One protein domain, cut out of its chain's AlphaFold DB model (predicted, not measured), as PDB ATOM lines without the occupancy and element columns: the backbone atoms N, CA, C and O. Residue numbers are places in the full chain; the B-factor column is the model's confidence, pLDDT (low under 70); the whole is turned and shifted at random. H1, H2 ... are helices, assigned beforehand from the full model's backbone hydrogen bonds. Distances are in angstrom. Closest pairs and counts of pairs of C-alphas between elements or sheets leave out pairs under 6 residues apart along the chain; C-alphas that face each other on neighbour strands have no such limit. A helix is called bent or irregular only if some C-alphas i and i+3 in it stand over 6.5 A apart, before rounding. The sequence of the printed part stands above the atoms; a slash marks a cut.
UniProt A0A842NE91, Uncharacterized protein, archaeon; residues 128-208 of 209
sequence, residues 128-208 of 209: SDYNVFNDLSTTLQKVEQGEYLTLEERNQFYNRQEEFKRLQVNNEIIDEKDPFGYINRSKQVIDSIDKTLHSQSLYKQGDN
ATOM      1  N   SER A 128     151.803 119.396  63.421       51.16
ATOM      2  CA  SER A 128     151.537 118.058  62.862       51.16
ATOM      3  C   SER A 128     150.282 118.028  62.000       51.16
ATOM      4  O   SER A 128     150.259 117.307  61.007       51.16
ATOM      5  N   ASP A 129     149.296 118.871  62.304       54.31
ATOM      6  CA  ASP A 129     148.004 118.885  61.604       54.31
ATOM      7  C   ASP A 129     148.129 119.383  60.150       54.31
ATOM      8  O   ASP A 129     147.341 119.024  59.282       54.31
ATOM      9  N   TYR A 130     149.174 120.165  59.843       57.66
ATOM     10  CA  TYR A 130     149.472 120.659  58.487       57.66
ATOM     11  C   TYR A 130     150.462 119.772  57.721       57.66
ATOM     12  O   TYR A 130     150.772 120.047  56.551       57.66
ATOM     13  N   ASN A 131     150.979 118.713  58.352       64.12
ATOM     14  CA  ASN A 131     151.978 117.829  57.761       64.12
ATOM     15  C   ASN A 131     151.337 116.740  56.890       64.12
ATOM     16  O   ASN A 131     151.641 115.553  56.991       64.12
ATOM     17  N   VAL A 132     150.483 117.185  55.973       69.88
ATOM     18  CA  VAL A 132     149.880 116.364  54.919       69.88
ATOM     19  C   VAL A 132     150.959 115.747  54.013       69.88
ATOM     20  O   VAL A 132     150.729 114.721  53.384       69.88
ATOM     21  N   PHE A 133     152.168 116.321  53.988       69.62
ATOM     22  CA  PHE A 133     153.342 115.721  53.352       69.62
ATOM     23  C   PHE A 133     153.606 114.284  53.822       69.62
ATOM     24  O   PHE A 133     153.816 113.416  52.977       69.62
ATOM     25  N   ASN A 134     153.583 114.005  55.130       70.50
ATOM     26  CA  ASN A 134     153.853 112.649  55.618       70.50
ATOM     27  C   ASN A 134     152.794 111.661  55.119       70.50
ATOM     28  O   ASN A 134     153.142 110.584  54.637       70.50
ATOM     29  N   ASP A 135     151.530 112.073  55.146       74.81
ATOM     30  CA  ASP A 135     150.398 111.244  54.733       74.81
ATOM     31  C   ASP A 135     150.367 111.001  53.222       74.81
ATOM     32  O   ASP A 135     150.014 109.917  52.761       74.81
ATOM     33  N   LEU A 136     150.768 111.998  52.432       81.62
ATOM     34  CA  LEU A 136     150.775 111.912  50.974       81.62
ATOM     35  C   LEU A 136     152.112 111.451  50.392       81.62
ATOM     36  O   LEU A 136     152.187 111.247  49.187       81.62
ATOM     37  N   SER A 137     153.151 111.253  51.203       80.19
ATOM     38  CA  SER A 137     154.484 110.840  50.735       80.19
ATOM     39  C   SER A 137     154.449 109.523  49.955       80.19
ATOM     40  O   SER A 137     155.032 109.412  48.877       80.19
ATOM     41  N   THR A 138     153.695 108.545  50.461       82.31
ATOM     42  CA  THR A 138     153.527 107.240  49.812       82.31
ATOM     43  C   THR A 138     152.732 107.381  48.515       82.31
ATOM     44  O   THR A 138     153.108 106.819  47.489       82.31
ATOM     45  N   THR A 139     151.665 108.180  48.532       83.06
ATOM     46  CA  THR A 139     150.841 108.473  47.350       83.06
ATOM     47  C   THR A 139     151.646 109.190  46.270       83.06
ATOM     48  O   THR A 139     151.571 108.818  45.103       83.06
ATOM     49  N   LEU A 140     152.459 110.175  46.653       83.56
ATOM     50  CA  LEU A 140     153.367 110.886  45.763       83.56
ATOM     51  C   LEU A 140     154.353 109.920  45.117       83.56
ATOM     52  O   LEU A 140     154.456 109.898  43.897       83.56
ATOM     53  N   GLN A 141     155.018 109.085  45.916       85.44
ATOM     54  CA  GLN A 141     156.000 108.130  45.415       85.44
ATOM     55  C   GLN A 141     155.387 107.161  44.394       85.44
ATOM     56  O   GLN A 141     155.970 106.948  43.334       85.44
ATOM     57  N   LYS A 142     154.195 106.620  44.673       84.44
ATOM     58  CA  LYS A 142     153.469 105.752  43.729       84.44
ATOM     59  C   LYS A 142     153.186 106.468  42.412       84.44
ATOM     60  O   LYS A 142     153.440 105.945  41.331       84.44
ATOM     61  N   VAL A 143     152.685 107.694  42.507       84.00
ATOM     62  CA  VAL A 143     152.303 108.505  41.351       84.00
ATOM     63  C   VAL A 143     153.524 108.920  40.519       84.00
ATOM     64  O   VAL A 143     153.477 108.839  39.292       84.00
ATOM     65  N   GLU A 144     154.639 109.280  41.158       80.75
ATOM     66  CA  GLU A 144     155.925 109.570  40.504       80.75
ATOM     67  C   GLU A 144     156.528 108.340  39.818       80.75
ATOM     68  O   GLU A 144     157.136 108.454  38.754       80.75
ATOM     69  N   GLN A 145     156.323 107.153  40.391       84.50
ATOM     70  CA  GLN A 145     156.705 105.875  39.785       84.50
ATOM     71  C   GLN A 145     155.774 105.458  38.633       84.50
ATOM     72  O   GLN A 145     156.018 104.445  37.977       84.50
ATOM     73  N   GLY A 146     154.734 106.248  38.342       79.06
ATOM     74  CA  GLY A 146     153.765 105.973  37.286       79.06
ATOM     75  C   GLY A 146     152.741 104.902  37.661       79.06
ATOM     76  O   GLY A 146     152.020 104.422  36.786       79.06
ATOM     77  N   GLU A 147     152.658 104.525  38.937       79.75
ATOM     78  CA  GLU A 147     151.652 103.589  39.416       79.75
ATOM     79  C   GLU A 147     150.265 104.241  39.422       79.75
ATOM     80  O   GLU A 147     150.096 105.449  39.633       79.75
ATOM     81  N   TYR A 148     149.242 103.422  39.184       77.12
ATOM     82  CA  TYR A 148     147.859 103.861  39.294       77.12
ATOM     83  C   TYR A 148     147.404 103.781  40.748       77.12
ATOM     84  O   TYR A 148     147.447 102.714  41.356       77.12
ATOM     85  N   LEU A 149     146.881 104.891  41.267       78.31
ATOM     86  CA  LEU A 149     146.174 104.886  42.544       78.31
ATOM     87  C   LEU A 149     144.850 104.128  42.421       78.31
ATOM     88  O   LEU A 149     144.091 104.319  41.460       78.31
ATOM     89  N   THR A 150     144.549 103.318  43.429       83.38
ATOM     90  CA  THR A 150     143.222 102.733  43.634       83.38
ATOM     91  C   THR A 150     142.178 103.827  43.885       83.38
ATOM     92  O   THR A 150     142.501 104.984  44.169       83.38
ATOM     93  N   LEU A 151     140.893 103.477  43.770       76.75
ATOM     94  CA  LEU A 151     139.801 104.417  44.052       76.75
ATOM     95  C   LEU A 151     139.848 104.922  45.503       76.75
ATOM     96  O   LEU A 151     139.620 106.102  45.748       76.75
ATOM     97  N   GLU A 152     140.182 104.038  46.442       79.56
ATOM     98  CA  GLU A 152     140.308 104.368  47.860       79.56
ATOM     99  C   GLU A 152     141.449 105.359  48.107       79.56
ATOM    100  O   GLU A 152     141.224 106.406  48.707       79.56
ATOM    101  N   GLU A 153     142.636 105.104  47.555       79.38
ATOM    102  CA  GLU A 153     143.792 106.007  47.672       79.38
ATOM    103  C   GLU A 153     143.527 107.372  47.028       79.38
ATOM    104  O   GLU A 153     143.955 108.408  47.536       79.38
ATOM    105  N   ARG A 154     142.784 107.395  45.916       81.81
ATOM    106  CA  ARG A 154     142.404 108.641  45.248       81.81
ATOM    107  C   ARG A 154     141.408 109.449  46.085       81.81
ATOM    108  O   ARG A 154     141.544 110.665  46.184       81.81
ATOM    109  N   ASN A 155     140.444 108.786  46.719       81.25
ATOM    110  CA  ASN A 155     139.508 109.439  47.635       81.25
ATOM    111  C   ASN A 155     140.220 109.946  48.894       81.25
ATOM    112  O   ASN A 155     139.981 111.074  49.315       81.25
ATOM    113  N   GLN A 156     141.141 109.158  49.455       83.06
ATOM    114  CA  GLN A 156     141.986 109.581  50.573       83.06
ATOM    115  C   GLN A 156     142.801 110.826  50.207       83.06
ATOM    116  O   GLN A 156     142.831 111.781  50.979       83.06
ATOM    117  N   PHE A 157     143.392 110.866  49.009       87.38
ATOM    118  CA  PHE A 157     144.091 112.049  48.511       87.38
ATOM    119  C   PHE A 157     143.185 113.290  48.460       87.38
ATOM    120  O   PHE A 157     143.559 114.331  49.004       87.38
ATOM    121  N   TYR A 158     141.989 113.192  47.866       86.00
ATOM    122  CA  TYR A 158     141.067 114.332  47.789       86.00
ATOM    123  C   TYR A 158     140.585 114.797  49.166       86.00
ATOM    124  O   TYR A 158     140.569 115.998  49.430       86.00
ATOM    125  N   ASN A 159     140.287 113.866  50.072       84.06
ATOM    126  CA  ASN A 159     139.892 114.195  51.442       84.06
ATOM    127  C   ASN A 159     141.001 114.961  52.178       84.06
ATOM    128  O   ASN A 159     140.738 115.994  52.792       84.06
ATOM    129  N   ARG A 160     142.259 114.515  52.054       81.94
ATOM    130  CA  ARG A 160     143.418 115.213  52.635       81.94
ATOM    131  C   ARG A 160     143.657 116.580  52.003       81.94
ATOM    132  O   ARG A 160     144.021 117.529  52.695       81.94
ATOM    133  N   GLN A 161     143.427 116.712  50.698       84.81
ATOM    134  CA  GLN A 161     143.495 118.001  50.021       84.81
ATOM    135  C   GLN A 161     142.425 118.976  50.544       84.81
ATOM    136  O   GLN A 161     142.710 120.161  50.725       84.81
ATOM    137  N   GLU A 162     141.196 118.512  50.781       82.44
ATOM    138  CA  GLU A 162     140.133 119.344  51.350       82.44
ATOM    139  C   GLU A 162     140.416 119.746  52.796       82.44
ATOM    140  O   GLU A 162     140.247 120.913  53.144       82.44
ATOM    141  N   GLU A 163     140.896 118.814  53.616       78.00
ATOM    142  CA  GLU A 163     141.327 119.077  54.990       78.00
ATOM    143  C   GLU A 163     142.415 120.157  55.019       78.00
ATOM    144  O   GLU A 163     142.285 121.158  55.722       78.00
ATOM    145  N   PHE A 164     143.418 120.048  54.143       79.06
ATOM    146  CA  PHE A 164     144.464 121.055  53.995       79.06
ATOM    147  C   PHE A 164     143.922 122.437  53.594       79.06
ATOM    148  O   PHE A 164     144.367 123.457  54.122       79.06
ATOM    149  N   LYS A 165     142.935 122.498  52.689       78.44
ATOM    150  CA  LYS A 165     142.274 123.758  52.298       78.44
ATOM    151  C   LYS A 165     141.473 124.357  53.454       78.44
ATOM    152  O   LYS A 165     141.540 125.563  53.668       78.44
ATOM    153  N   ARG A 166     140.748 123.540  54.223       74.06
ATOM    154  CA  ARG A 166     140.002 123.992  55.412       74.06
ATOM    155  C   ARG A 166     140.942 124.547  56.478       74.06
ATOM    156  O   ARG A 166     140.681 125.613  57.026       74.06
ATOM    157  N   LEU A 167     142.065 123.870  56.709       68.50
ATOM    158  CA  LEU A 167     143.111 124.309  57.631       68.50
ATOM    159  C   LEU A 167     143.774 125.627  57.186       68.50
ATOM    160  O   LEU A 167     144.115 126.447  58.034       68.50
ATOM    161  N   GLN A 168     143.894 125.877  55.876       64.38
ATOM    162  CA  GLN A 168     144.339 127.175  55.345       64.38
ATOM    163  C   GLN A 168     143.298 128.293  55.488       64.38
ATOM    164  O   GLN A 168     143.669 129.446  55.674       64.38
ATOM    165  N   VAL A 169     142.005 127.984  55.371       59.31
ATOM    166  CA  VAL A 169     140.926 128.985  55.471       59.31
ATOM    167  C   VAL A 169     140.680 129.396  56.922       59.31
ATOM    168  O   VAL A 169     140.407 130.564  57.190       59.31
ATOM    169  N   ASN A 170     140.806 128.458  57.862       57.03
ATOM    170  CA  ASN A 170     140.514 128.695  59.275       57.03
ATOM    171  C   ASN A 170     141.635 129.396  60.050       57.03
ATOM    172  O   ASN A 170     141.454 129.682  61.230       57.03
ATOM    173  N   ASN A 171     142.777 129.695  59.429       53.47
ATOM    174  CA  ASN A 171     143.877 130.341  60.122       53.47
ATOM    175  C   ASN A 171     144.677 131.282  59.215       53.47
ATOM    176  O   ASN A 171     145.097 130.917  58.122       53.47
ATOM    177  N   GLU A 172     144.992 132.457  59.762       51.34
ATOM    178  CA  GLU A 172     146.030 133.417  59.357       51.34
ATOM    179  C   GLU A 172     147.454 132.805  59.398       51.34
ATOM    180  O   GLU A 172     148.395 133.367  59.959       51.34
ATOM    181  N   ILE A 173     147.632 131.602  58.864       56.78
ATOM    182  CA  ILE A 173     148.907 130.903  58.776       56.78
ATOM    183  C   ILE A 173     149.265 130.887  57.306       56.78
ATOM    184  O   ILE A 173     148.851 129.988  56.577       56.78
ATOM    185  N   ILE A 174     150.014 131.884  56.846       55.53
ATOM    186  CA  ILE A 174     150.581 131.771  55.503       55.53
ATOM    187  C   ILE A 174     152.105 131.748  55.504       55.53
ATOM    188  O   ILE A 174     152.619 130.914  54.779       55.53
ATOM    189  N   ASP A 175     152.831 132.445  56.388       51.69
ATOM    190  CA  ASP A 175     154.304 132.286  56.423       51.69
ATOM    191  C   ASP A 175     154.961 132.464  57.814       51.69
ATOM    192  O   ASP A 175     155.940 131.786  58.114       51.69
ATOM    193  N   GLU A 176     154.425 133.295  58.722       50.88
ATOM    194  CA  GLU A 176     155.099 133.587  60.011       50.88
ATOM    195  C   GLU A 176     155.095 132.430  61.027       50.88
ATOM    196  O   GLU A 176     155.966 132.362  61.896       50.88
ATOM    197  N   LYS A 177     154.134 131.502  60.934       59.00
ATOM    198  CA  LYS A 177     153.977 130.383  61.887       59.00
ATOM    199  C   LYS A 177     154.490 129.036  61.362       59.00
ATOM    200  O   LYS A 177     154.451 128.053  62.105       59.00
ATOM    201  N   ASP A 178     155.027 128.996  60.138       64.44
ATOM    202  CA  ASP A 178     155.606 127.799  59.512       64.44
ATOM    203  C   ASP A 178     157.132 127.926  59.322       64.44
ATOM    204  O   ASP A 178     157.634 127.971  58.197       64.44
ATOM    205  N   PRO A 179     157.919 127.954  60.415       61.94
ATOM    206  CA  PRO A 179     159.371 128.147  60.339       61.94
ATOM    207  C   PRO A 179     160.109 126.999  59.640       61.94
ATOM    208  O   PRO A 179     161.303 127.102  59.374       61.94
ATOM    209  N   PHE A 180     159.417 125.895  59.362       67.62
ATOM    210  CA  PHE A 180     159.972 124.715  58.718       67.62
ATOM    211  C   PHE A 180     159.413 124.497  57.303       67.62
ATOM    212  O   PHE A 180     159.850 123.570  56.628       67.62
ATOM    213  N   GLY A 181     158.481 125.317  56.815       66.88
ATOM    214  CA  GLY A 181     157.939 125.202  55.460       66.88
ATOM    215  C   GLY A 181     157.118 123.930  55.209       66.88
ATOM    216  O   GLY A 181     157.151 123.402  54.095       66.88
ATOM    217  N   TYR A 182     156.440 123.378  56.218       73.38
ATOM    218  CA  TYR A 182     155.563 122.213  56.048       73.38
ATOM    219  C   TYR A 182     154.361 122.518  55.158       73.38
ATOM    220  O   TYR A 182     153.979 121.686  54.343       73.38
ATOM    221  N   ILE A 183     153.811 123.725  55.231       73.56
ATOM    222  CA  ILE A 183     152.664 124.144  54.424       73.56
ATOM    223  C   ILE A 183     153.071 124.239  52.959       73.56
ATOM    224  O   ILE A 183     152.390 123.709  52.083       73.56
ATOM    225  N   ASN A 184     154.207 124.875  52.684       74.31
ATOM    226  CA  ASN A 184     154.710 124.988  51.319       74.31
ATOM    227  C   ASN A 184     155.100 123.620  50.741       74.31
ATOM    228  O   ASN A 184     154.799 123.352  49.578       74.31
ATOM    229  N   ARG A 185     155.671 122.717  51.549       75.88
ATOM    230  CA  ARG A 185     155.927 121.330  51.130       75.88
ATOM    231  C   ARG A 185     154.637 120.559  50.849       75.88
ATOM    232  O   ARG A 185     154.530 119.941  49.795       75.88
ATOM    233  N   SER A 186     153.637 120.654  51.721       80.31
ATOM    234  CA  SER A 186     152.327 120.025  51.520       80.31
ATOM    235  C   SER A 186     151.632 120.535  50.246       80.31
ATOM    236  O   SER A 186     151.136 119.725  49.468       80.31
ATOM    237  N   LYS A 187     151.677 121.849  49.958       80.56
ATOM    238  CA  LYS A 187     151.187 122.425  48.685       80.56
ATOM    239  C   LYS A 187     151.876 121.791  47.474       80.56
ATOM    240  O   LYS A 187     151.207 121.348  46.549       80.56
ATOM    241  N   GLN A 188     153.207 121.715  47.498       83.19
ATOM    242  CA  GLN A 188     153.989 121.153  46.393       83.19
ATOM    243  C   GLN A 188     153.669 119.676  46.140       83.19
ATOM    244  O   GLN A 188     153.564 119.266  44.983       83.19
ATOM    245  N   VAL A 189     153.493 118.883  47.200       85.31
ATOM    246  CA  VAL A 189     153.117 117.468  47.081       85.31
ATOM    247  C   VAL A 189     151.724 117.314  46.484       85.31
ATOM    248  O   VAL A 189     151.555 116.556  45.530       85.31
ATOM    249  N   ILE A 190     150.748 118.070  46.991       86.69
ATOM    250  CA  ILE A 190     149.375 118.057  46.478       86.69
ATOM    251  C   ILE A 190     149.358 118.416  44.990       86.69
ATOM    252  O   ILE A 190     148.806 117.663  44.190       86.69
ATOM    253  N   ASP A 191     150.020 119.509  44.606       86.06
ATOM    254  CA  ASP A 191     150.085 119.959  43.213       86.06
ATOM    255  C   ASP A 191     150.747 118.922  42.294       86.06
ATOM    256  O   ASP A 191     150.364 118.778  41.130       86.06
ATOM    257  N   SER A 192     151.760 118.211  42.793       85.88
ATOM    258  CA  SER A 192     152.488 117.195  42.024       85.88
ATOM    259  C   SER A 192     151.632 115.952  41.783       85.88
ATOM    260  O   SER A 192     151.567 115.454  40.654       85.88
ATOM    261  N   ILE A 193     150.915 115.494  42.812       85.12
ATOM    262  CA  ILE A 193     149.964 114.385  42.685       85.12
ATOM    263  C   ILE A 193     148.824 114.778  41.737       85.12
ATOM    264  O   ILE A 193     148.525 114.026  40.807       85.12
ATOM    265  N   ASP A 194     148.248 115.975  41.892       85.50
ATOM    266  CA  ASP A 194     147.151 116.453  41.045       85.50
ATOM    267  C   ASP A 194     147.553 116.518  39.571       85.50
ATOM    268  O   ASP A 194     146.851 115.978  38.711       85.50
ATOM    269  N   LYS A 195     148.700 117.131  39.254       83.38
ATOM    270  CA  LYS A 195     149.204 117.212  37.873       83.38
ATOM    271  C   LYS A 195     149.369 115.835  37.251       83.38
ATOM    272  O   LYS A 195     148.998 115.627  36.095       83.38
ATOM    273  N   THR A 196     149.898 114.891  38.017       81.31
ATOM    274  CA  THR A 196     150.159 113.552  37.502       81.31
ATOM    275  C   THR A 196     148.857 112.778  37.302       81.31
ATOM    276  O   THR A 196     148.669 112.190  36.238       81.31
ATOM    277  N   LEU A 197     147.899 112.868  38.229       77.56
ATOM    278  CA  LEU A 197     146.569 112.269  38.066       77.56
ATOM    279  C   LEU A 197     145.801 112.842  36.865       77.56
ATOM    280  O   LEU A 197     145.171 112.083  36.124       77.56
ATOM    281  N   HIS A 198     145.891 114.155  36.625       72.25
ATOM    282  CA  HIS A 198     145.314 114.793  35.438       72.25
ATOM    283  C   HIS A 198     146.014 114.351  34.148       72.25
ATOM    284  O   HIS A 198     145.363 114.136  33.130       72.25
ATOM    285  N   SER A 199     147.336 114.167  34.165       67.38
ATOM    286  CA  SER A 199     148.051 113.647  32.995       67.38
ATOM    287  C   SER A 199     147.663 112.194  32.687       67.38
ATOM    288  O   SER A 199     147.366 111.866  31.541       67.38
ATOM    289  N   GLN A 200     147.556 111.334  33.705       61.47
ATOM    290  CA  GLN A 200     147.157 109.934  33.546       61.47
ATOM    291  C   GLN A 200     145.707 109.783  33.054       61.47
ATOM    292  O   GLN A 200     145.404 108.839  32.319       61.47
ATOM    293  N   SER A 201     144.797 110.693  33.428       58.62
ATOM    294  CA  SER A 201     143.420 110.685  32.917       58.62
ATOM    295  C   SER A 201     143.341 111.102  31.443       58.62
ATOM    296  O   SER A 201     142.565 110.509  30.691       58.62
ATOM    297  N   LEU A 202     144.193 112.038  31.009       52.72
ATOM    298  CA  LEU A 202     144.309 112.456  29.609       52.72
ATOM    299  C   LEU A 202     144.904 111.354  28.716       52.72
ATOM    300  O   LEU A 202     144.402 111.140  27.614       52.72
ATOM    301  N   TYR A 203     145.896 110.594  29.199       51.47
ATOM    302  CA  TYR A 203     146.438 109.448  28.451       51.47
ATOM    303  C   TYR A 203     145.374 108.367  28.173       51.47
ATOM    304  O   TYR A 203     145.303 107.855  27.062       51.47
ATOM    305  N   LYS A 204     144.454 108.092  29.112       46.94
ATOM    306  CA  LYS A 204     143.352 107.131  28.881       46.94
ATOM    307  C   LYS A 204     142.296 107.592  27.867       46.94
ATOM    308  O   LYS A 204     141.570 106.755  27.333       46.94
ATOM    309  N   GLN A 205     142.175 108.895  27.616       40.25
ATOM    310  CA  GLN A 205     141.293 109.414  26.563       40.25
ATOM    311  C   GLN A 205     141.954 109.384  25.177       40.25
ATOM    312  O   GLN A 205     141.236 109.326  24.182       40.25
ATOM    313  N   GLY A 206     143.290 109.383  25.108       40.78
ATOM    314  CA  GLY A 206     144.046 109.275  23.856       40.78
ATOM    315  C   GLY A 206     144.085 107.865  23.256       40.78
ATOM    316  O   GLY A 206     144.147 107.741  22.039       40.78
ATOM    317  N   ASP A 207     143.973 106.820  24.083       41.69
ATOM    318  CA  ASP A 207     144.016 105.411  23.648       41.69
ATOM    319  C   ASP A 207     142.641 104.832  23.235       41.69
ATOM    320  O   ASP A 207     142.514 103.636  22.980       41.69
ATOM    321  N   ASN A 208     141.596 105.666  23.168       38.91
ATOM    322  CA  ASN A 208     140.257 105.300  22.675       38.91
ATOM    323  C   ASN A 208     139.926 105.948  21.311       38.91
ATOM    324  O   ASN A 208     138.758 106.235  21.034       38.91
TER     325      ASN A 208
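What this domain is: This is residues 128 to 208 of the 209 residues of an uncharacterized protein of archaeon (UniProt A0A842NE91). Three helices make a small up-and-down bundle, their centres set in a triangle: the long helix H3 has the shorter H1 beside it, and H2 folds back along them at a steeper tilt. H3 is much the longest and runs on past the other two, and its last residues, 201 to 206, with 207 and 208 after them, stick out as a free arm. The printed part has 81 residues with three named helices, H1, H2 and H3 in that order, and no named strand; the class is all helix. It is only just compact, close to loose, with a radius of gyration of the C-alphas of 14.1 A, and it spans 48 by 21 by 20 A, while the body without the free arm spans 36 by 20 by 19 A.

Where its parts are: Begin with H3, residues 182 to 206: find C-alpha 182 at (155.563, 122.213, 56.048) and go on to C-alpha 206 at (144.046, 109.275, 23.856), 36.6 A away. H2, residues 151 to 169, runs 27.1 A from C-alpha 151 at (139.801, 104.417, 44.052). H1, residues 132 to 144, is 17.0 A long and begins at C-alpha 132, at (149.880, 116.364, 54.919). Look inside H1 at C-alphas 135 and 138: they are 7.1 A apart, and the helix is irregular.

How they stand to each other: Start from H3 and look at H1, which touches it with 17 pairs of C-alphas within 8 A. Their closest C-alphas are those of Phe 133 and Ser 186, 4.8 A apart. The two run the same way at a shallow tilt of 31 degrees, where the line of H1 is a rough one. H1 also touches H2, and you will find their closest C-alphas at Val 132 and Arg 160, 6.9 A apart. H1 and H2 form a helical hairpin, running opposite ways at a steep tilt of 41 degrees. H2 and H3 are close but not clearly touching, with their closest C-alphas, those of Gln 161 and Ile 190, 6.9 A apart. They run opposite ways at a steep tilt of 40 degrees. In H2 and H3 every O i to N i+4 pair is within hydrogen-bond range; in H1 it is 7 of 9.

The domain as a whole: The two C-alphas farthest apart are those of Glu 176 and Asn 208, 49.1 A. The printed part has no cut. The link from H1 to H2 is short, and the link from H2 to H3, residues 170 to 181, is long. The mean pLDDT of the printed part is 71.6; look for values under 70 at residues 128 to 133, 167 to 181 and 199 to 208.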